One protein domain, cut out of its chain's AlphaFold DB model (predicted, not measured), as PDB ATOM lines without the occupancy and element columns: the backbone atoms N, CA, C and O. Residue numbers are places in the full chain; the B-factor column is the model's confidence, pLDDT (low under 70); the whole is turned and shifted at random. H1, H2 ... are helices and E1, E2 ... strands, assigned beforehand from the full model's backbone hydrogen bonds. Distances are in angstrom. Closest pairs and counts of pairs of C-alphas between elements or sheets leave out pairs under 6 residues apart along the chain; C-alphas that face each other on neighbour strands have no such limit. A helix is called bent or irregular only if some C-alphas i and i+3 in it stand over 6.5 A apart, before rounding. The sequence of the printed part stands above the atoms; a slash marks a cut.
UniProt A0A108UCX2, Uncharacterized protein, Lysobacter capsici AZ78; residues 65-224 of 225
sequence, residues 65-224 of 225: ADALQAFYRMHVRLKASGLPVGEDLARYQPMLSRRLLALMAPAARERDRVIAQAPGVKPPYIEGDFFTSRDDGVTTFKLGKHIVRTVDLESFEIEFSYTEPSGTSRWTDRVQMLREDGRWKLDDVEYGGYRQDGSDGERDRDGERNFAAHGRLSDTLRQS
ATOM      1  N   ALA A  65      29.931 -11.172 -61.697       97.31
ATOM      2  CA  ALA A  65      30.587  -9.985 -61.156       97.31
ATOM      3  C   ALA A  65      29.990  -8.678 -61.706       97.31
ATOM      4  O   ALA A  65      29.866  -7.700 -60.969       97.31
ATOM      5  N   ASP A  66      29.594  -8.643 -62.979       96.69
ATOM      6  CA  ASP A  66      28.949  -7.479 -63.597       96.69
ATOM      7  C   ASP A  66      27.519  -7.287 -63.084       96.69
ATOM      8  O   ASP A  66      27.138  -6.180 -62.697       96.69
ATOM      9  N   ALA A  67      26.744  -8.375 -62.999       97.31
ATOM     10  CA  ALA A  67      25.401  -8.359 -62.419       97.31
ATOM     11  C   ALA A  67      25.421  -7.917 -60.943       97.31
ATOM     12  O   ALA A  67      24.602  -7.094 -60.527       97.31
ATOM     13  N   LEU A  68      26.400  -8.395 -60.170       98.06
ATOM     14  CA  LEU A  68      26.613  -8.026 -58.771       98.06
ATOM     15  C   LEU A  68      27.034  -6.556 -58.605       98.06
ATOM     16  O   LEU A  68      26.507  -5.847 -57.747       98.06
ATOM     17  N   GLN A  69      27.937  -6.061 -59.456       98.00
ATOM     18  CA  GLN A  69      28.291  -4.638 -59.491       98.00
ATOM     19  C   GLN A  69      27.094  -3.762 -59.867       98.00
ATOM     20  O   GLN A  69      26.907  -2.696 -59.279       98.00
ATOM     21  N   ALA A  70      26.278  -4.182 -60.836       97.38
ATOM     22  CA  ALA A  70      25.058  -3.475 -61.205       97.38
ATOM     23  C   ALA A  70      24.067  -3.430 -60.030       97.38
ATOM     24  O   ALA A  70      23.522  -2.360 -59.748       97.38
ATOM     25  N   PHE A  71      23.904  -4.547 -59.307       98.00
ATOM     26  CA  PHE A  71      23.050  -4.640 -58.124       98.00
ATOM     27  C   PHE A  71      23.469  -3.627 -57.056       98.00
ATOM     28  O   PHE A  71      22.689  -2.740 -56.710       98.00
ATOM     29  N   TYR A  72      24.721  -3.679 -56.587       98.00
ATOM     30  CA  TYR A  72      25.158  -2.790 -55.506       98.00
ATOM     31  C   TYR A  72      25.281  -1.324 -55.941       98.00
ATOM     32  O   TYR A  72      24.997  -0.428 -55.145       98.00
ATOM     33  N   ARG A  73      25.576  -1.031 -57.219       97.75
ATOM     34  CA  ARG A  73      25.491   0.343 -57.761       97.75
ATOM     35  C   ARG A  73      24.071   0.899 -57.740       97.75
ATOM     36  O   ARG A  73      23.915   2.104 -57.555       97.75
ATOM     37  N   MET A  74      23.055   0.069 -57.969       97.50
ATOM     38  CA  MET A  74      21.654   0.473 -57.843       97.50
ATOM     39  C   MET A  74      21.270   0.627 -56.367       97.50
ATOM     40  O   MET A  74      20.743   1.667 -55.988       97.50
ATOM     41  N   HIS A  75      21.582  -0.364 -55.537       97.06
ATOM     42  CA  HIS A  75      21.245  -0.393 -54.116       97.06
ATOM     43  C   HIS A  75      21.794   0.832 -53.348       97.06
ATOM     44  O   HIS A  75      21.015   1.570 -52.744       97.06
ATOM     45  N   VAL A  76      23.089   1.154 -53.503       96.25
ATOM     46  CA  VAL A  76      23.736   2.360 -52.926       96.25
ATOM     47  C   VAL A  76      23.050   3.668 -53.358       96.25
ATOM     48  O   VAL A  76      23.058   4.655 -52.621       96.25
ATOM     49  N   ARG A  77      22.454   3.706 -54.559       95.44
ATOM     50  CA  ARG A  77      21.719   4.878 -55.065       95.44
ATOM     51  C   ARG A  77      20.298   4.968 -54.523       95.44
ATOM     52  O   ARG A  77      19.824   6.080 -54.326       95.44
ATOM     53  N   LEU A  78      19.631   3.829 -54.327       92.81
ATOM     54  CA  LEU A  78      18.273   3.780 -53.787       92.81
ATOM     55  C   LEU A  78      18.247   4.093 -52.291       92.81
ATOM     56  O   LEU A  78      17.320   4.762 -51.851       92.81
ATOM     57  N   LYS A  79      19.253   3.637 -51.528       89.50
ATOM     58  CA  LYS A  79      19.277   3.740 -50.055       89.50
ATOM     59  C   LYS A  79      17.971   3.241 -49.419       89.50
ATOM     60  O   LYS A  79      17.441   3.854 -48.496       89.50
ATOM     61  N   ALA A  80      17.430   2.156 -49.975       86.00
ATOM     62  CA  ALA A  80      16.207   1.544 -49.482       86.00
ATOM     63  C   ALA A  80      16.420   1.059 -48.040       86.00
ATOM     64  O   ALA A  80      17.462   0.479 -47.740       86.00
ATOM     65  N   SER A  81      15.430   1.284 -47.179       90.94
ATOM     66  CA  SER A  81      15.411   0.781 -45.806       90.94
ATOM     67  C   SER A  81      14.150  -0.048 -45.584       90.94
ATOM     68  O   SER A  81      13.101   0.237 -46.169       90.94
ATOM     69  N   GLY A  82      14.269  -1.091 -44.769       93.19
ATOM     70  CA  GLY A  82      13.265  -2.135 -44.669       93.19
ATOM     71  C   GLY A  82      13.251  -3.055 -45.890       93.19
ATOM     72  O   GLY A  82      14.048  -2.946 -46.823       93.19
ATOM     73  N   LEU A  83      12.298  -3.981 -45.888       94.56
ATOM     74  CA  LEU A  83      12.068  -4.899 -46.991       94.56
ATOM     75  C   LEU A  83      11.503  -4.141 -48.211       94.56
ATOM     76  O   LEU A  83      10.405  -3.574 -48.104       94.56
ATOM     77  N   PRO A  84      12.182  -4.163 -49.378       93.88
ATOM     78  CA  PRO A  84      11.719  -3.455 -50.567       93.88
ATOM     79  C   PRO A  84      10.314  -3.877 -50.990       93.88
ATOM     80  O   PRO A  84      10.008  -5.067 -51.078       93.88
ATOM     81  N   VAL A  85       9.474  -2.894 -51.320       89.38
ATOM     82  CA  VAL A  85       8.108  -3.078 -51.841       89.38
ATOM     83  C   VAL A  85       7.765  -2.006 -52.873       89.38
ATOM     84  O   VAL A  85       8.524  -1.060 -53.069       89.38
ATOM     85  N   GLY A  86       6.633  -2.167 -53.567       90.94
ATOM     86  CA  GLY A  86       6.170  -1.202 -54.566       90.94
ATOM     87  C   GLY A  86       7.207  -0.964 -55.666       90.94
ATOM     88  O   GLY A  86       7.720  -1.915 -56.260       90.94
ATOM     89  N   GLU A  87       7.521   0.306 -55.928       92.25
ATOM     90  CA  GLU A  87       8.508   0.691 -56.941       92.25
ATOM     91  C   GLU A  87       9.925   0.197 -56.635       92.25
ATOM     92  O   GLU A  87      10.630  -0.197 -57.561       92.25
ATOM     93  N   ASP A  88      10.349   0.173 -55.368       92.62
ATOM     94  CA  ASP A  88      11.695  -0.291 -55.024       92.62
ATOM     95  C   ASP A  88      11.834  -1.783 -55.304       92.62
ATOM     96  O   ASP A  88      12.775  -2.200 -55.980       92.62
ATOM     97  N   LEU A  89      10.851  -2.592 -54.894       95.00
ATOM     98  CA  LEU A  89      10.837  -4.012 -55.248       95.00
ATOM     99  C   LEU A  89      10.820  -4.214 -56.763       95.00
ATOM    100  O   LEU A  89      11.541  -5.079 -57.244       95.00
ATOM    101  N   ALA A  90      10.078  -3.406 -57.525       95.88
ATOM    102  CA  ALA A  90      10.082  -3.487 -58.986       95.88
ATOM    103  C   ALA A  90      11.469  -3.211 -59.607       95.88
ATOM    104  O   ALA A  90      11.789  -3.783 -60.649       95.88
ATOM    105  N   ARG A  91      12.316  -2.393 -58.962       95.88
ATOM    106  CA  ARG A  91      13.717  -2.160 -59.369       95.88
ATOM    107  C   ARG A  91      14.625  -3.340 -59.010       95.88
ATOM    108  O   ARG A  91      15.456  -3.723 -59.828       95.88
ATOM    109  N   TYR A  92      14.445  -3.946 -57.834       96.44
ATOM    110  CA  TYR A  92      15.210  -5.130 -57.412       96.44
ATOM    111  C   TYR A  92      14.813  -6.414 -58.158       96.44
ATOM    112  O   TYR A  92      15.678  -7.226 -58.476       96.44
ATOM    113  N   GLN A  93      13.528  -6.606 -58.469       95.94
ATOM    114  CA  GLN A  93      12.952  -7.852 -58.998       95.94
ATOM    115  C   GLN A  93      13.691  -8.491 -60.195       95.94
ATOM    116  O   GLN A  93      13.889  -9.706 -60.146       95.94
ATOM    117  N   PRO A  94      14.162  -7.763 -61.231       96.12
ATOM    118  CA  PRO A  94      14.926  -8.382 -62.322       96.12
ATOM    119  C   PRO A  94      16.312  -8.908 -61.901       96.12
ATOM    120  O   PRO A  94      16.902  -9.703 -62.634       96.12
ATOM    121  N   MET A  95      16.830  -8.477 -60.747       97.50
ATOM    122  CA  MET A  95      18.176  -8.773 -60.239       97.50
ATOM    123  C   MET A  95      18.195  -9.789 -59.087       97.50
ATOM    124  O   MET A  95      19.277 -10.218 -58.688       97.50
ATOM    125  N   LEU A  96      17.031 -10.168 -58.549       97.88
ATOM    126  CA  LEU A  96      16.884 -11.131 -57.451       97.88
ATOM    127  C   LEU A  96      16.413 -12.497 -57.965       97.88
ATOM    128  O   LEU A  96      15.581 -12.577 -58.873       97.88
ATOM    129  N   SER A  97      16.926 -13.578 -57.378       98.25
ATOM    130  CA  SER A  97      16.518 -14.937 -57.741       98.25
ATOM    131  C   SER A  97      15.041 -15.200 -57.418       98.25
ATOM    132  O   SER A  97      14.477 -14.643 -56.470       98.25
ATOM    133  N   ARG A  98      14.400 -16.109 -58.166       98.06
ATOM    134  CA  ARG A  98      13.044 -16.600 -57.848       98.06
ATOM    135  C   ARG A  98      12.930 -17.125 -56.416       98.06
ATOM    136  O   ARG A  98      11.899 -16.911 -55.784       98.06
ATOM    137  N   ARG A  99      13.976 -17.788 -55.901       97.25
ATOM    138  CA  ARG A  99      14.037 -18.284 -54.516       97.25
ATOM    139  C   ARG A  99      13.975 -17.124 -53.523       97.25
ATOM    140  O   ARG A  99      13.152 -17.160 -52.614       97.25
ATOM    141  N   LEU A 100      14.819 -16.108 -53.692       97.69
ATOM    142  CA  LEU A 100      14.877 -14.978 -52.769       97.69
ATOM    143  C   LEU A 100      13.579 -14.163 -52.800       97.69
ATOM    144  O   LEU A 100      13.004 -13.878 -51.753       97.69
ATOM    145  N   LEU A 101      13.037 -13.898 -53.992       97.25
ATOM    146  CA  LEU A 101      11.727 -13.257 -54.159       97.25
ATOM    147  C   LEU A 101      10.594 -14.038 -53.472       97.25
ATOM    148  O   LEU A 101       9.697 -13.430 -52.885       97.25
ATOM    149  N   ALA A 102      10.638 -15.375 -53.502       96.38
ATOM    150  CA  ALA A 102       9.665 -16.212 -52.806       96.38
ATOM    151  C   ALA A 102       9.766 -16.098 -51.274       96.38
ATOM    152  O   ALA A 102       8.728 -16.124 -50.621       96.38
ATOM    153  N   LEU A 103      10.968 -15.910 -50.712       96.25
ATOM    154  CA  LEU A 103      11.186 -15.671 -49.274       96.25
ATOM    155  C   LEU A 103      10.786 -14.252 -48.835       96.25
ATOM    156  O   LEU A 103      10.297 -14.061 -47.725       96.25
ATOM    157  N   MET A 104      10.935 -13.250 -49.705       96.19
ATOM    158  CA  MET A 104      10.502 -11.876 -49.413       96.19
ATOM    159  C   MET A 104       8.972 -11.747 -49.324       96.19
ATOM    160  O   MET A 104       8.460 -10.896 -48.598       96.19
ATOM    161  N   ALA A 105       8.215 -12.577 -50.049       94.50
ATOM    162  CA  ALA A 105       6.760 -12.454 -50.113       94.50
ATOM    163  C   ALA A 105       6.029 -12.762 -48.777       94.50
ATOM    164  O   ALA A 105       5.117 -12.001 -48.442       94.50
ATOM    165  N   PRO A 106       6.365 -13.817 -48.000       94.75
ATOM    166  CA  PRO A 106       5.904 -13.989 -46.618       94.75
ATOM    167  C   PRO A 106       6.232 -12.796 -45.717       94.75
ATOM    168  O   PRO A 106       5.321 -12.247 -45.098       94.75
ATOM    169  N   ALA A 107       7.482 -12.324 -45.730       94.50
ATOM    170  CA  ALA A 107       7.936 -11.228 -44.873       94.50
ATOM    171  C   ALA A 107       7.163  -9.922 -45.136       94.50
ATOM    172  O   ALA A 107       6.730  -9.251 -44.197       94.50
ATOM    173  N   ALA A 108       6.893  -9.608 -46.408       94.19
ATOM    174  CA  ALA A 108       6.053  -8.473 -46.790       94.19
ATOM    175  C   ALA A 108       4.608  -8.620 -46.278       94.19
ATOM    176  O   ALA A 108       4.065  -7.676 -45.707       94.19
ATOM    177  N   ARG A 109       3.999  -9.809 -46.414       94.12
ATOM    178  CA  ARG A 109       2.639 -10.067 -45.902       94.12
ATOM    179  C   ARG A 109       2.557  -9.951 -44.383       94.12
ATOM    180  O   ARG A 109       1.569  -9.425 -43.883       94.12
ATOM    181  N   GLU A 110       3.563 -10.430 -43.657       94.44
ATOM    182  CA  GLU A 110       3.590 -10.360 -42.193       94.44
ATOM    183  C   GLU A 110       3.734  -8.915 -41.702       94.44
ATOM    184  O   GLU A 110       2.970  -8.473 -40.842       94.44
ATOM    185  N   ARG A 111       4.626  -8.129 -42.318       94.19
ATOM    186  CA  ARG A 111       4.709  -6.681 -42.082       94.19
ATOM    187  C   ARG A 111       3.360  -5.998 -42.309       94.19
ATOM    188  O   ARG A 111       2.885  -5.276 -41.434       94.19
ATOM    189  N   ASP A 112       2.736  -6.238 -43.460       93.94
ATOM    190  CA  ASP A 112       1.476  -5.590 -43.841       93.94
ATOM    191  C   ASP A 112       0.314  -6.027 -42.926       93.94
ATOM    192  O   ASP A 112      -0.544  -5.213 -42.570       93.94
ATOM    193  N   ARG A 113       0.326  -7.281 -42.447       94.88
ATOM    194  CA  ARG A 113      -0.590  -7.778 -41.409       94.88
ATOM    195  C   ARG A 113      -0.417  -7.012 -40.099       94.88
ATOM    196  O   ARG A 113      -1.417  -6.586 -39.525       94.88
ATOM    197  N   VAL A 114       0.815  -6.825 -39.621       93.75
ATOM    198  CA  VAL A 114       1.084  -6.099 -38.366       93.75
ATOM    199  C   VAL A 114       0.697  -4.622 -38.487       93.75
ATOM    200  O   VAL A 114       0.034  -4.114 -37.584       93.75
ATOM    201  N   ILE A 115       0.990  -3.968 -39.620       93.31
ATOM    202  CA  ILE A 115       0.531  -2.598 -39.925       93.31
ATOM    203  C   ILE A 115      -0.995  -2.482 -39.786       93.31
ATOM    204  O   ILE A 115      -1.489  -1.535 -39.175       93.31
ATOM    205  N   ALA A 116      -1.744  -3.443 -40.333       94.94
ATOM    206  CA  ALA A 116      -3.205  -3.420 -40.312       94.94
ATOM    207  C   ALA A 116      -3.819  -3.798 -38.949       94.94
ATOM    208  O   ALA A 116      -4.886  -3.293 -38.601       94.94
ATOM    209  N   GLN A 117      -3.191  -4.706 -38.195       95.81
ATOM    210  CA  GLN A 117      -3.781  -5.313 -36.991       95.81
ATOM    211  C   GLN A 117      -3.307  -4.697 -35.670       95.81
ATOM    212  O   GLN A 117      -4.023  -4.805 -34.676       95.81
ATOM    213  N   ALA A 118      -2.137  -4.053 -35.636       92.12
ATOM    214  CA  ALA A 118      -1.567  -3.471 -34.422       92.12
ATOM    215  C   ALA A 118      -1.052  -2.028 -34.637       92.12
ATOM    216  O   ALA A 118       0.154  -1.782 -34.546       92.12
ATOM    217  N   PRO A 119      -1.941  -1.043 -34.892       89.00
ATOM    218  CA  PRO A 119      -1.541   0.357 -35.031       89.00
ATOM    219  C   PRO A 119      -0.745   0.854 -33.815       89.00
ATOM    220  O   PRO A 119      -1.170   0.690 -32.674       89.00
ATOM    221  N   GLY A 120       0.411   1.472 -34.065       88.19
ATOM    222  CA  GLY A 120       1.329   1.945 -33.020       88.19
ATOM    223  C   GLY A 120       2.374   0.920 -32.562       88.19
ATOM    224  O   GLY A 120       3.317   1.302 -31.872       88.19
ATOM    225  N   VAL A 121       2.278  -0.347 -32.980       91.56
ATOM    226  CA  VAL A 121       3.387  -1.307 -32.876       91.56
ATOM    227  C   VAL A 121       4.297  -1.138 -34.091       91.56
ATOM    228  O   VAL A 121       3.818  -1.056 -35.221       91.56
ATOM    229  N   LYS A 122       5.617  -1.098 -33.867       91.62
ATOM    230  CA  LYS A 122       6.615  -1.115 -34.944       91.62
ATOM    231  C   LYS A 122       6.490  -2.437 -35.725       91.62
ATOM    232  O   LYS A 122       6.715  -3.488 -35.122       91.62
ATOM    233  N   PRO A 123       6.140  -2.424 -37.024       92.56
ATOM    234  CA  PRO A 123       6.033  -3.654 -37.800       92.56
ATOM    235  C   PRO A 123       7.412  -4.300 -38.015       92.56
ATOM    236  O   PRO A 123       8.428  -3.601 -37.989       92.56
ATOM    237  N   PRO A 124       7.485  -5.617 -38.261       93.12
ATOM    238  CA  PRO A 124       8.733  -6.249 -38.669       93.12
ATOM    239  C   PRO A 124       9.140  -5.768 -40.072       93.12
ATOM    240  O   PRO A 124       8.299  -5.367 -40.873       93.12
ATOM    241  N   TYR A 125      10.434  -5.828 -40.389       94.06
ATOM    242  CA  TYR A 125      10.966  -5.557 -41.732       94.06
ATOM    243  C   TYR A 125      10.685  -4.150 -42.328       94.06
ATOM    244  O   TYR A 125      10.668  -4.005 -43.552       94.06
ATOM    245  N   ILE A 126      10.467  -3.106 -41.512       93.31
ATOM    246  CA  ILE A 126      10.300  -1.706 -41.993       93.31
ATOM    247  C   ILE A 126      11.578  -0.852 -41.974       93.31
ATOM    248  O   ILE A 126      11.571   0.258 -42.492       93.31
ATOM    249  N   GLU A 127      12.643  -1.342 -41.350       91.88
ATOM    250  CA  GLU A 127      13.904  -0.629 -41.126       91.88
ATOM    251  C   GLU A 127      15.081  -1.587 -41.344       91.88
ATOM    252  O   GLU A 127      14.875  -2.803 -41.413       91.88
ATOM    253  N   GLY A 128      16.293  -1.035 -41.417       91.69
ATOM    254  CA  GLY A 128      17.526  -1.772 -41.690       91.69
ATOM    255  C   GLY A 128      17.798  -1.940 -43.186       91.69
ATOM    256  O   GLY A 128      16.908  -1.751 -44.019       91.69
ATOM    257  N   ASP A 129      19.031  -2.292 -43.529       93.88
ATOM    258  CA  ASP A 129      19.406  -2.769 -44.856       93.88
ATOM    259  C   ASP A 129      19.381  -4.304 -44.851       93.88
ATOM    260  O   ASP A 129      19.909  -4.948 -43.949       93.88
ATOM    261  N   PHE A 130      18.745  -4.891 -45.860       94.00
ATOM    262  CA  PHE A 130      18.615  -6.340 -46.023       94.00
ATOM    263  C   PHE A 130      19.709  -6.938 -46.920       94.00
ATOM    264  O   PHE A 130      19.826  -8.155 -47.014       94.00
ATOM    265  N   PHE A 131      20.497  -6.117 -47.617       96.12
ATOM    266  CA  PHE A 131      21.504  -6.584 -48.573       96.12
ATOM    267  C   PHE A 131      22.948  -6.366 -48.102       96.12
ATOM    268  O   PHE A 131      23.877  -6.734 -48.825       96.12
ATOM    269  N   THR A 132      23.147  -5.823 -46.899       93.88
ATOM    270  CA  THR A 132      24.441  -5.743 -46.204       93.88
ATOM    271  C   THR A 132      24.249  -6.019 -44.710       93.88
ATOM    272  O   THR A 132      23.150  -5.866 -44.188       93.88
ATOM    273  N   SER A 133      25.302  -6.405 -43.984       91.44
ATOM    274  CA  SER A 133      25.215  -6.672 -42.537       91.44
ATOM    275  C   SER A 133      25.181  -5.418 -41.643       91.44
ATOM    276  O   SER A 133      25.595  -5.495 -40.481       91.44
ATOM    277  N   ARG A 134      24.788  -4.248 -42.164       89.88
ATOM    278  CA  ARG A 134      24.720  -2.988 -41.411       89.88
ATOM    279  C   ARG A 134      23.387  -2.281 -41.654       89.88
ATOM    280  O   ARG A 134      23.130  -1.829 -42.761       89.88
ATOM    281  N   ASP A 135      22.620  -2.057 -40.590       88.62
ATOM    282  CA  ASP A 135      21.277  -1.461 -40.662       88.62
ATOM    283  C   ASP A 135      21.209  -0.063 -41.315       88.62
ATOM    284  O   ASP A 135      20.215   0.257 -41.965       88.62
ATOM    285  N   ASP A 136      22.258   0.764 -41.194       89.00
ATOM    286  CA  ASP A 136      22.322   2.096 -41.836       89.00
ATOM    287  C   ASP A 136      22.597   2.040 -43.356       89.00
ATOM    288  O   ASP A 136      22.641   3.074 -44.033       89.00
ATOM    289  N   GLY A 137      22.845   0.843 -43.894       91.81
ATOM    290  CA  GLY A 137      23.251   0.605 -45.271       91.81
ATOM    291  C   GLY A 137      24.696   1.006 -45.578       91.81
ATOM    292  O   GLY A 137      25.583   1.029 -44.721       91.81
ATOM    293  N   VAL A 138      24.950   1.306 -46.852       94.75
ATOM    294  CA  VAL A 138      26.293   1.360 -47.449       94.75
ATOM    295  C   VAL A 138      26.511   2.623 -48.297       94.75
ATOM    296  O   VAL A 138      25.631   3.051 -49.045       94.75
ATOM    297  N   THR A 139      27.708   3.223 -48.222       95.50
ATOM    298  CA  THR A 139      28.107   4.361 -49.077       95.50
ATOM    299  C   THR A 139      28.938   3.934 -50.286       95.50
ATOM    300  O   THR A 139      28.747   4.482 -51.371       95.50
ATOM    301  N   THR A 140      29.843   2.962 -50.135       96.44
ATOM    302  CA  THR A 140      30.638   2.395 -51.239       96.44
ATOM    303  C   THR A 140      30.901   0.903 -51.034       96.44
ATOM    304  O   THR A 140      30.806   0.383 -49.923       96.44
ATOM    305  N   PHE A 141      31.233   0.199 -52.118       97.38
ATOM    306  CA  PHE A 141      31.520  -1.233 -52.095       97.38
ATOM    307  C   PHE A 141      32.663  -1.591 -53.051       97.38
ATOM    308  O   PHE A 141      32.937  -0.860 -54.008       97.38
ATOM    309  N   LYS A 142      33.299  -2.739 -52.816       96.94
ATOM    310  CA  LYS A 142      34.361  -3.303 -53.654       96.94
ATOM    311  C   LYS A 142      34.287  -4.832 -53.639       96.94
ATOM    312  O   LYS A 142      34.274  -5.440 -52.574       96.94
ATOM    313  N   LEU A 143      34.274  -5.457 -54.817       96.62
ATOM    314  CA  LEU A 143      34.347  -6.918 -54.935       96.62
ATOM    315  C   LEU A 143      35.741  -7.415 -54.503       96.62
ATOM    316  O   LEU A 143      36.762  -6.835 -54.879       96.62
ATOM    317  N   GLY A 144      35.757  -8.480 -53.704       93.75
ATOM    318  CA  GLY A 144      36.938  -9.144 -53.156       93.75
ATOM    319  C   GLY A 144      37.100 -10.572 -53.684       93.75
ATOM    320  O   GLY A 144      37.079 -10.801 -54.893       93.75
ATOM    321  N   LYS A 145      37.302 -11.541 -52.777       94.00
ATOM    322  CA  LYS A 145      37.507 -12.965 -53.106       94.00
ATOM    323  C   LYS A 145      36.323 -13.507 -53.914       94.00
ATOM    324  O   LYS A 145      35.181 -13.426 -53.468       94.00
ATOM    325  N   HIS A 146      36.608 -14.104 -55.066       96.25
ATOM    326  CA  HIS A 146      35.631 -14.762 -55.935       96.25
ATOM    327  C   HIS A 146      35.783 -16.283 -55.846       96.25
ATOM    328  O   HIS A 146      36.899 -16.801 -55.827       96.25
ATOM    329  N   ILE A 147      34.660 -16.996 -55.759       94.94
ATOM    330  CA  ILE A 147      34.593 -18.454 -55.650       94.94
ATOM    331  C   ILE A 147      33.522 -18.964 -56.617       94.94
ATOM    332  O   ILE A 147      32.324 -18.812 -56.370       94.94
ATOM    333  N   VAL A 148      33.945 -19.626 -57.693       96.00
ATOM    334  CA  VAL A 148      33.045 -20.393 -58.565       96.00
ATOM    335  C   VAL A 148      32.723 -21.720 -57.877       96.00
ATOM    336  O   VAL A 148      33.635 -22.476 -57.542       96.00
ATOM    337  N   ARG A 149      31.437 -22.007 -57.637       92.69
ATOM    338  CA  ARG A 149      30.982 -23.262 -57.006       92.69
ATOM    339  C   ARG A 149      30.465 -24.252 -58.044       92.69
ATOM    340  O   ARG A 149      30.795 -25.431 -57.984       92.69
ATOM    341  N   THR A 150      29.670 -23.769 -58.995       94.31
ATOM    342  CA  THR A 150      29.208 -24.501 -60.184       94.31
ATOM    343  C   THR A 150      29.123 -23.533 -61.371       94.31
ATOM    344  O   THR A 150      29.367 -22.340 -61.214       94.31
ATOM    345  N   VAL A 151      28.746 -24.024 -62.556       93.25
ATOM    346  CA  VAL A 151      28.509 -23.187 -63.752       93.25
ATOM    347  C   VAL A 151      27.394 -22.141 -63.571       93.25
ATOM    348  O   VAL A 151      27.407 -21.116 -64.249       93.25
ATOM    349  N   ASP A 152      26.469 -22.381 -62.638       96.44
ATOM    350  CA  ASP A 152      25.315 -21.519 -62.359       96.44
ATOM    351  C   ASP A 152      25.322 -20.954 -60.925       96.44
ATOM    352  O   ASP A 152      24.360 -20.312 -60.518       96.44
ATOM    353  N   LEU A 153      26.377 -21.186 -60.133       97.44
ATOM    354  CA  LEU A 153      26.474 -20.709 -58.751       97.44
ATOM    355  C   LEU A 153      27.879 -20.191 -58.442       97.44
ATOM    356  O   LEU A 153      28.852 -20.949 -58.394       97.44
ATOM    357  N   GLU A 154      27.958 -18.905 -58.131       98.00
ATOM    358  CA  GLU A 154      29.186 -18.213 -57.750       98.00
ATOM    359  C   GLU A 154      29.009 -17.511 -56.397       98.00
ATOM    360  O   GLU A 154      27.901 -17.343 -55.875       98.00
ATOM    361  N   SER A 155      30.112 -17.139 -55.758       97.12
ATOM    362  CA  SER A 155      30.097 -16.382 -54.507       97.12
ATOM    363  C   SER A 155      31.218 -15.354 -54.479       97.12
ATOM    364  O   SER A 155      32.328 -15.626 -54.934       97.12
ATOM    365  N   PHE A 156      30.924 -14.185 -53.921       97.50
ATOM    366  CA  PHE A 156      31.840 -13.053 -53.841       97.50
ATOM    367  C   PHE A 156      31.888 -12.538 -52.405       97.50
ATOM    368  O   PHE A 156      30.844 -12.234 -51.835       97.50
ATOM    369  N   GLU A 157      33.081 -12.403 -51.832       95.62
ATOM    370  CA  GLU A 157      33.276 -11.492 -50.702       95.62
ATOM    371  C   GLU A 157      33.178 -10.051 -51.223       95.62
ATOM    372  O   GLU A 157      33.735  -9.737 -52.279       95.62
ATOM    373  N   ILE A 158      32.482  -9.173 -50.504       96.19
ATOM    374  CA  ILE A 158      32.340  -7.755 -50.853       96.19
ATOM    375  C   ILE A 158      32.745  -6.919 -49.649       96.19
ATOM    376  O   ILE A 158      32.132  -7.013 -48.591       96.19
ATOM    377  N   GLU A 159      33.774  -6.094 -49.821       95.00
ATOM    378  CA  GLU A 159      34.153  -5.077 -48.846       95.00
ATOM    379  C   GLU A 159      33.184  -3.899 -48.976       95.00
ATOM    380  O   GLU A 159      33.103  -3.261 -50.032       95.00
ATOM    381  N   PHE A 160      32.457  -3.604 -47.905       95.25
ATOM    382  CA  PHE A 160      31.567  -2.455 -47.809       95.25
ATOM    383  C   PHE A 160      32.200  -1.356 -46.964       95.25
ATOM    384  O   PHE A 160      32.968  -1.615 -46.036       95.25
ATOM    385  N   SER A 161      31.871  -0.109 -47.288       93.88
ATOM    386  CA  SER A 161      32.188   1.062 -46.476       93.88
ATOM    387  C   SER A 161      30.926   1.878 -46.217       93.88
ATOM    388  O   SER A 161      30.084   2.039 -47.103       93.88
ATOM    389  N   TYR A 162      30.838   2.450 -45.020       93.12
ATOM    390  CA  TYR A 162      29.867   3.481 -44.664       93.12
ATOM    391  C   TYR A 162      30.625   4.708 -44.160       93.12
ATOM    392  O   TYR A 162      31.516   4.579 -43.320       93.12
ATOM    393  N   THR A 163      30.297   5.884 -44.693       93.06
ATOM    394  CA  THR A 163      30.999   7.148 -44.429       93.06
ATOM    395  C   THR A 163      30.036   8.172 -43.850       93.06
ATOM    396  O   THR A 163      29.034   8.516 -44.472       93.06
ATOM    397  N   GLU A 164      30.405   8.706 -42.696       92.00
ATOM    398  CA  GLU A 164      29.684   9.720 -41.928       92.00
ATOM    399  C   GLU A 164      30.684  10.777 -41.408       92.00
ATOM    400  O   GLU A 164      31.895  10.558 -41.489       92.00
ATOM    401  N   PRO A 165      30.246  11.937 -40.880       94.25
ATOM    402  CA  PRO A 165      31.169  12.984 -40.421       94.25
ATOM    403  C   PRO A 165      32.168  12.528 -39.342       94.25
ATOM    404  O   PRO A 165      33.262  13.077 -39.244       94.25
ATOM    405  N   SER A 166      31.800  11.515 -38.553       90.38
ATOM    406  CA  SER A 166      32.610  10.865 -37.514       90.38
ATOM    407  C   SER A 166      33.717   9.953 -38.057       90.38
ATOM    408  O   SER A 166      34.671   9.674 -37.333       90.38
ATOM    409  N   GLY A 167      33.621   9.473 -39.303       89.56
ATOM    410  CA  GLY A 167      34.619   8.577 -39.887       89.56
ATOM    411  C   GLY A 167      34.094   7.674 -41.004       89.56
ATOM    412  O   GLY A 167      33.067   7.916 -41.632       89.56
ATOM    413  N   THR A 168      34.841   6.609 -41.295       90.75
ATOM    414  CA  THR A 168      34.418   5.564 -42.238       90.75
ATOM    415  C   THR A 168      34.627   4.198 -41.617       90.75
ATOM    416  O   THR A 168      35.762   3.820 -41.323       90.75
ATOM    417  N   SER A 169      33.539   3.457 -41.454       89.12
ATOM    418  CA  SER A 169      33.562   2.066 -41.007       89.12
ATOM    419  C   SER A 169      33.583   1.134 -42.218       89.12
ATOM    420  O   SER A 169      33.017   1.466 -43.260       89.12
ATOM    421  N   ARG A 170      34.217  -0.035 -42.081       91.00
ATOM    422  CA  ARG A 170      34.283  -1.064 -43.126       91.00
ATOM    423  C   ARG A 170      33.921  -2.429 -42.570       91.00
ATOM    424  O   ARG A 170      34.195  -2.703 -41.406       91.00
ATOM    425  N   TRP A 171      33.331  -3.266 -43.410       91.06
ATOM    426  CA  TRP A 171      33.039  -4.667 -43.116       91.06
ATOM    427  C   TRP A 171      33.104  -5.484 -44.410       91.06
ATOM    428  O   TRP A 171      33.404  -4.952 -45.482       91.06
ATOM    429  N   THR A 172      32.899  -6.793 -44.325       92.94
ATOM    430  CA  THR A 172      32.893  -7.672 -45.497       92.94
ATOM    431  C   THR A 172      31.768  -8.674 -45.361       92.94
ATOM    432  O   THR A 172      31.747  -9.387 -44.369       92.94
ATOM    433  N   ASP A 173      30.898  -8.769 -46.361       94.62
ATOM    434  CA  ASP A 173      29.860  -9.804 -46.458       94.62
ATOM    435  C   ASP A 173      30.180 -10.770 -47.604       94.62
ATOM    436  O   ASP A 173      31.055 -10.494 -48.431       94.62
ATOM    437  N   ARG A 174      29.477 -11.906 -47.680       96.06
ATOM    438  CA  ARG A 174      29.604 -12.868 -48.782       96.06
ATOM    439  C   ARG A 174      28.278 -13.035 -49.509       96.06
ATOM    440  O   ARG A 174      27.318 -13.568 -48.966       96.06
ATOM    441  N   VAL A 175      28.240 -12.633 -50.774       97.75
ATOM    442  CA  VAL A 175      27.036 -12.679 -51.612       97.75
ATOM    443  C   VAL A 175      27.064 -13.899 -52.518       97.75
ATOM    444  O   VAL A 175      28.093 -14.214 -53.123       97.75
ATOM    445  N   GLN A 176      25.926 -14.581 -52.625       98.12
ATOM    446  CA  GLN A 176      25.718 -15.709 -53.526       98.12
ATOM    447  C   GLN A 176      24.996 -15.241 -54.794       98.12
ATOM    448  O   GLN A 176      23.915 -14.654 -54.727       98.12
ATOM    449  N   MET A 177      25.593 -15.529 -55.951       98.50
ATOM    450  CA  MET A 177      25.018 -15.247 -57.265       98.50
ATOM    451  C   MET A 177      24.571 -16.555 -57.910       98.50
ATOM    452  O   MET A 177      25.382 -17.465 -58.081       98.50
ATOM    453  N   LEU A 178      23.294 -16.637 -58.280       98.25
ATOM    454  CA  LEU A 178      22.688 -17.768 -58.979       98.25
ATOM    455  C   LEU A 178      22.384 -17.365 -60.422       98.25
ATOM    456  O   LEU A 178      21.846 -16.284 -60.673       98.25
ATOM    457  N   ARG A 179      22.693 -18.240 -61.376       97.44
ATOM    458  CA  ARG A 179      22.269 -18.088 -62.762       97.44
ATOM    459  C   ARG A 179      20.929 -18.777 -62.964       97.44
ATOM    460  O   ARG A 179      20.795 -19.980 -62.768       97.44
ATOM    461  N   GLU A 180      19.932 -18.019 -63.396       95.50
ATOM    462  CA  GLU A 180      18.643 -18.568 -63.801       95.50
ATOM    463  C   GLU A 180      18.092 -17.851 -65.031       95.50
ATOM    464  O   GLU A 180      18.307 -16.655 -65.234       95.50
ATOM    465  N   ASP A 181      17.405 -18.605 -65.890       91.81
ATOM    466  CA  ASP A 181      16.838 -18.119 -67.153       91.81
ATOM    467  C   ASP A 181      17.890 -17.365 -68.015       91.81
ATOM    468  O   ASP A 181      17.612 -16.366 -68.681       91.81
ATOM    469  N   GLY A 182      19.143 -17.843 -67.955       91.94
ATOM    470  CA  GLY A 182      20.323 -17.301 -68.638       91.94
ATOM    471  C   GLY A 182      21.039 -16.141 -67.929       91.94
ATOM    472  O   GLY A 182      22.172 -15.830 -68.308       91.94
ATOM    473  N   ARG A 183      20.440 -15.538 -66.893       95.56
ATOM    474  CA  ARG A 183      20.912 -14.310 -66.227       95.56
ATOM    475  C   ARG A 183      21.422 -14.576 -64.812       95.56
ATOM    476  O   ARG A 183      20.829 -15.361 -64.082       95.56
ATOM    477  N   TRP A 184      22.479 -13.875 -64.412       98.00
ATOM    478  CA  TRP A 184      22.948 -13.863 -63.026       98.00
ATOM    479  C   TRP A 184      22.083 -12.960 -62.151       98.00
ATOM    480  O   TRP A 184      21.749 -11.843 -62.548       98.00
ATOM    481  N   LYS A 185      21.745 -13.447 -60.959       98.31
ATOM    482  CA  LYS A 185      20.912 -12.763 -59.967       98.31
ATOM    483  C   LYS A 185      21.436 -13.021 -58.557       98.31
ATOM    484  O   LYS A 185      22.044 -14.059 -58.306       98.31
ATOM    485  N   LEU A 186      21.174 -12.097 -57.640       98.44
ATOM    486  CA  LEU A 186      21.476 -12.269 -56.221       98.44
ATOM    487  C   LEU A 186      20.494 -13.287 -55.617       98.44
ATOM    488  O   LEU A 186      19.280 -13.144 -55.774       98.44
ATOM    489  N   ASP A 187      21.024 -14.323 -54.964       98.19
ATOM    490  CA  ASP A 187      20.246 -15.422 -54.368       98.19
ATOM    491  C   ASP A 187      20.240 -15.399 -52.836       98.19
ATOM    492  O   ASP A 187      19.221 -15.702 -52.218       98.19
ATOM    493  N   ASP A 188      21.363 -15.026 -52.222       97.81
ATOM    494  CA  ASP A 188      21.487 -14.898 -50.769       97.81
ATOM    495  C   ASP A 188      22.649 -13.966 -50.395       97.81
ATOM    496  O   ASP A 188      23.580 -13.762 -51.183       97.81
ATOM    497  N   VAL A 189      22.613 -13.447 -49.170       97.06
ATOM    498  CA  VAL A 189      23.721 -12.716 -48.542       97.06
ATOM    499  C   VAL A 189      24.037 -13.407 -47.225       97.06
ATOM    500  O   VAL A 189      23.163 -13.556 -46.379       97.06
ATOM    501  N   GLU A 190      25.281 -13.840 -47.058       95.31
ATOM    502  CA  GLU A 190      25.824 -14.328 -45.795       95.31
ATOM    503  C   GLU A 190      26.564 -13.168 -45.123       95.31
ATOM    504  O   GLU A 190      27.523 -12.623 -45.682       95.31
ATOM    505  N   TYR A 191      26.110 -12.771 -43.941       92.44
ATOM    506  CA  TYR A 191      26.643 -11.606 -43.250       92.44
ATOM    507  C   TYR A 191      28.015 -11.936 -42.644       92.44
ATOM    508  O   TYR A 191      28.175 -12.938 -41.957       92.44
ATOM    509  N   GLY A 192      29.037 -11.112 -42.875       86.50
ATOM    510  CA  GLY A 192      30.342 -11.289 -42.214       86.50
ATOM    511  C   GLY A 192      30.445 -10.567 -40.875       86.50
ATOM    512  O   GLY A 192      31.445 -10.719 -40.172       86.50
ATOM    513  N   GLY A 193      29.395  -9.825 -40.517       70.50
ATOM    514  CA  GLY A 193      29.275  -9.083 -39.275       70.50
ATOM    515  C   GLY A 193      29.914  -7.699 -39.364       70.50
ATOM    516  O   GLY A 193      31.045  -7.523 -39.820       70.50
ATOM    517  N   TYR A 194      29.195  -6.700 -38.863       65.69
ATOM    518  CA  TYR A 194      29.731  -5.362 -38.668       65.69
ATOM    519  C   TYR A 194      30.463  -5.274 -37.318       65.69
ATOM    520  O   TYR A 194      29.858  -5.508 -36.270       65.69
ATOM    521  N   ARG A 195      31.749  -4.893 -37.319       62.38
ATOM    522  CA  ARG A 195      32.482  -4.531 -36.093       62.38
ATOM    523  C   ARG A 195      32.991  -3.098 -36.157       62.38
ATOM    524  O   ARG A 195      33.722  -2.712 -37.065       62.38
ATOM    525  N   GLN A 196      32.628  -2.316 -35.145       57.09
ATOM    526  CA  GLN A 196      32.970  -0.896 -35.039       57.09
ATOM    527  C   GLN A 196      34.469  -0.647 -34.769       57.09
ATOM    528  O   GLN A 196      34.953   0.456 -35.007       57.09
ATOM    529  N   ASP A 197      35.206  -1.666 -34.311       58.84
ATOM    530  CA  ASP A 197      36.655  -1.619 -34.065       58.84
ATOM    531  C   ASP A 197      37.517  -1.924 -35.307       58.84
ATOM    532  O   ASP A 197      38.741  -1.798 -35.251       58.84
ATOM    533  N   GLY A 198      36.902  -2.306 -36.434       55.16
ATOM    534  CA  GLY A 198      37.605  -2.651 -37.672       55.16
ATOM    535  C   GLY A 198      38.380  -3.973 -37.631       55.16
ATOM    536  O   GLY A 198      39.204  -4.213 -38.514       55.16
ATOM    537  N   SER A 199      38.148  -4.828 -36.631       59.97
ATOM    538  CA  SER A 199      38.729  -6.173 -36.578       59.97
ATOM    539  C   SER A 199      38.141  -7.090 -37.658       59.97
ATOM    540  O   SER A 199      36.948  -7.035 -37.959       59.97
ATOM    541  N   ASP A 200      38.966  -7.983 -38.222       59.78
ATOM    542  CA  ASP A 200      38.475  -9.037 -39.118       59.78
ATOM    543  C   ASP A 200      37.386  -9.871 -38.420       59.78
ATOM    544  O   ASP A 200      37.572 -10.291 -37.273       59.78
ATOM    545  N   GLY A 201      36.276 -10.134 -39.124       62.62
ATOM    546  CA  GLY A 201      35.170 -10.995 -38.673       62.62
ATOM    547  C   GLY A 201      35.629 -12.356 -38.131       62.62
ATOM    548  O   GLY A 201      36.776 -12.757 -38.328       62.62
ATOM    549  N   GLU A 202      34.756 -13.059 -37.402       70.38
ATOM    550  CA  GLU A 202      35.123 -14.324 -36.747       70.38
ATOM    551  C   GLU A 202      35.744 -15.295 -37.761       70.38
ATOM    552  O   GLU A 202      35.221 -15.454 -38.864       70.38
ATOM    553  N   ARG A 203      36.890 -15.891 -37.417       75.38
ATOM    554  CA  ARG A 203      37.621 -16.800 -38.304       75.38
ATOM    555  C   ARG A 203      37.432 -18.245 -37.857       75.38
ATOM    556  O   ARG A 203      37.412 -18.526 -36.661       75.38
ATOM    557  N   ASP A 204      37.298 -19.148 -38.818       73.44
ATOM    558  CA  ASP A 204      37.236 -20.584 -38.565       73.44
ATOM    559  C   ASP A 204      38.623 -21.184 -38.248       73.44
ATOM    560  O   ASP A 204      39.626 -20.478 -38.108       73.44
ATOM    561  N   ARG A 205      38.683 -22.515 -38.104       75.94
ATOM    562  CA  ARG A 205      39.922 -23.239 -37.764       75.94
ATOM    563  C   ARG A 205      41.000 -23.164 -38.849       75.94
ATOM    564  O   ARG A 205      42.167 -23.356 -38.516       75.94
ATOM    565  N   ASP A 206      40.618 -22.880 -40.090       74.75
ATOM    566  CA  ASP A 206      41.527 -22.750 -41.231       74.75
ATOM    567  C   ASP A 206      41.898 -21.271 -41.485       74.75
ATOM    568  O   ASP A 206      42.727 -20.955 -42.340       74.75
ATOM    569  N   GLY A 207      41.334 -20.353 -40.689       70.81
ATOM    570  CA  GLY A 207      41.584 -18.919 -40.742       70.81
ATOM    571  C   GLY A 207      40.711 -18.166 -41.749       70.81
ATOM    572  O   GLY A 207      40.933 -16.964 -41.934       70.81
ATOM    573  N   GLU A 208      39.731 -18.812 -42.390       76.50
ATOM    574  CA  GLU A 208      38.769 -18.139 -43.273       76.50
ATOM    575  C   GLU A 208      37.669 -17.432 -42.463       76.50
ATOM    576  O   GLU A 208      37.407 -17.775 -41.313       76.50
ATOM    577  N   ARG A 209      37.010 -16.420 -43.045       78.56
ATOM    578  CA  ARG A 209      35.883 -15.729 -42.394       78.56
ATOM    579  C   ARG A 209      34.667 -16.653 -42.263       78.56
ATOM    580  O   ARG A 209      34.150 -17.171 -43.255       78.56
ATOM    581  N   ASN A 210      34.147 -16.769 -41.048       79.69
ATOM    582  CA  ASN A 210      32.956 -17.533 -40.704       79.69
ATOM    583  C   ASN A 210      31.672 -16.703 -40.902       79.69
ATOM    584  O   ASN A 210      30.970 -16.369 -39.950       79.69
ATOM    585  N   PHE A 211      31.336 -16.400 -42.161       79.12
ATOM    586  CA  PHE A 211      30.095 -15.693 -42.529       79.12
ATOM    587  C   PHE A 211      28.812 -16.382 -42.013       79.12
ATOM    588  O   PHE A 211      27.781 -15.749 -41.831       79.12
ATOM    589  N   ALA A 212      28.847 -17.689 -41.740       70.19
ATOM    590  CA  ALA A 212      27.678 -18.394 -41.216       70.19
ATOM    591  C   ALA A 212      27.333 -18.004 -39.763       70.19
ATOM    592  O   ALA A 212      26.191 -18.196 -39.349       70.19
ATOM    593  N   ALA A 213      28.279 -17.450 -38.993       75.50
ATOM    594  CA  ALA A 213      28.067 -17.083 -37.590       75.50
ATOM    595  C   ALA A 213      27.156 -15.858 -37.395       75.50
ATOM    596  O   ALA A 213      26.540 -15.723 -36.339       75.50
ATOM    597  N   HIS A 214      27.053 -14.976 -38.395       79.75
ATOM    598  CA  HIS A 214      26.272 -13.736 -38.305       79.75
ATOM    599  C   HIS A 214      24.932 -13.805 -39.062       79.75
ATOM    600  O   HIS A 214      24.216 -12.809 -39.140       79.75
ATOM    601  N   GLY A 215      24.560 -14.992 -39.556       89.62
ATOM    602  CA  GLY A 215      23.290 -15.255 -40.232       89.62
ATOM    603  C   GLY A 215      23.282 -14.911 -41.723       89.62
ATOM    604  O   GLY A 215      24.294 -14.532 -42.318       89.62
ATOM    605  N   ARG A 216      22.113 -15.089 -42.342       94.56
ATOM    606  CA  ARG A 216      21.879 -14.867 -43.773       94.56
ATOM    607  C   ARG A 216      20.632 -14.029 -44.001       94.56
ATOM    608  O   ARG A 216      19.681 -14.131 -43.227       94.56
ATOM    609  N   LEU A 217      20.572 -13.328 -45.130       95.12
ATOM    610  CA  LEU A 217      19.339 -12.709 -45.623       95.12
ATOM    611  C   LEU A 217      18.203 -13.738 -45.716       95.12
ATOM    612  O   LEU A 217      17.097 -13.484 -45.236       95.12
ATOM    613  N   SER A 218      18.468 -14.926 -46.270       95.44
ATOM    614  CA  SER A 218      17.441 -15.968 -46.330       95.44
ATOM    615  C   SER A 218      16.953 -16.414 -44.943       95.44
ATOM    616  O   SER A 218      15.751 -16.611 -44.783       95.44
ATOM    617  N   ASP A 219      17.817 -16.469 -43.924       93.69
ATOM    618  CA  ASP A 219      17.424 -16.803 -42.546       93.69
ATOM    619  C   ASP A 219      16.584 -15.688 -41.896       93.69
ATOM    620  O   ASP A 219      15.602 -15.979 -41.212       93.69
ATOM    621  N   THR A 220      16.913 -14.413 -42.144       90.88
ATOM    622  CA  THR A 220      16.120 -13.255 -41.688       90.88
ATOM    623  C   THR A 220      14.692 -13.296 -42.236       90.88
ATOM    624  O   THR A 220      13.743 -13.030 -41.504       90.88
ATOM    625  N   LEU A 221      14.517 -13.660 -43.511       92.69
ATOM    626  CA  LEU A 221      13.203 -13.703 -44.163       92.69
ATOM    627  C   LEU A 221      12.342 -14.894 -43.702       92.69
ATOM    628  O   LEU A 221      11.122 -14.761 -43.576       92.69
ATOM    629  N   ARG A 222      12.964 -16.040 -43.389       89.88
ATOM    630  CA  ARG A 222      12.271 -17.254 -42.909       89.88
ATOM    631  C   ARG A 222      11.583 -17.113 -41.556       89.88
ATOM    632  O   ARG A 222      10.743 -17.940 -41.225       89.88
ATOM    633  N   GLN A 223      11.864 -16.057 -40.795       78.31
ATOM    634  CA  GLN A 223      11.175 -15.766 -39.529       78.31
ATOM    635  C   GLN A 223       9.673 -15.441 -39.708       78.31
ATOM    636  O   GLN A 223       8.977 -15.199 -38.725       78.31
ATOM    637  N   SER A 224       9.179 -15.421 -40.953       61.47
ATOM    638  CA  SER A 224       7.781 -15.180 -41.338       61.47
ATOM    639  C   SER A 224       7.095 -16.346 -42.077       61.47
ATOM    640  O   SER A 224       5.993 -16.148 -42.597       61.47
TER     641      SER A 224
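What this domain is: This is residues 65 to 224 of the 225 residues of an uncharacterized protein of Lysobacter capsici AZ78 (UniProt A0A108UCX2). What shape do the atoms make? A strongly twisted sheet of four strands, E1 to E4, curls round helix H1; H2 folds back beside H1, and H3, the longest helix, runs outward from beside E4 to residues 116 to 121, which stick out. H5 packs on residues 100 to 107 of H3, and the small H4 is on the sheet's face opposite to H2. What are the parts, and how large is the whole? The printed part has 160 residues, with H1 H2 H3 E1 E2 E3 E4 H4 H5 along the chain, a mixed class; the sheet's order is E1 E2 E3 E4, antiparallel throughout. It is compact, with a radius of gyration of the C-alphas of 15.9 A and spans of 48 by 43 by 31 A.

How they stand to each other: What does the first helix meet? H1, residues 65 to 78, touches H2, residues 86 to 95, the closest C-alphas being those of Phe 71 and Met 95 at 6.7 A, with a shallow tilt of 12 degrees, opposite ways, a helical hairpin. H1 is on the sheet of E1, residues 140 to 150, E2, residues 153 to 164, E3, residues 167 to 180, and E4, residues 183 to 190; the closest C-alphas of H1 and E4 are those of Ala 67 and Trp 184, 6.1 A apart. Where does the next helix go? H3, residues 98 to 117, only grazes the sheet with residues 98 to 101; it is close to H2 but not clearly touching, C-alphas 93 and 101 being closest at 7.4 A. How do the strands pair? They form a meander, each strand the antiparallel neighbour of the one before, with N 142 and O 159 at 2.8 A, N 156 and O 175 at 2.9 A, and N 176 and O 188 at 2.9 A within hydrogen-bond range. What of the last helices and the helix backbones? H4, residues 211 to 214, is on the sheet, with C-alphas 190 of E4 and 211 closest at 5.5 A; H5, residues 217 to 222, touches H3 at a steep tilt of 54 degrees, the same way, C-alphas 103 and 221 being closest at 5.8 A. Every O i to N i+4 pair is within hydrogen-bond range in H5, against 9 of 10 in H1, 4 of 6 in H2 and 14 of 16 in H3; H4 is too short for such a pair.

Where its parts are: Where do the elements begin and end? H1 begins at C-alpha 65 (30.587, -9.985, -61.156), E1 at C-alpha 140 (30.638, 2.395, -51.239), and H5 ends at C-alpha 222 (12.271, -17.254, -42.909). How long are the longer ones? From first to last C-alpha, H3 is 29.1 A, E2 34.9 A and E3 39.5 A; E1, 28.4 A, bends by 59 degrees at residue 145. H2 is only just irregular, with C-alphas 91 and 94 at 7.0 A.

The domain as a whole: How far does it reach? The two C-alphas farthest apart, those of Pro 119 and Asp 206, are 49.3 A apart. Which links are long, and where is confidence low? The links from H3 to E1, 22 residues, and from E4 to H4, 20 residues, are long; the printed part has no cut. The model's pLDDT is under 70 at residues 194 to 201 and 224.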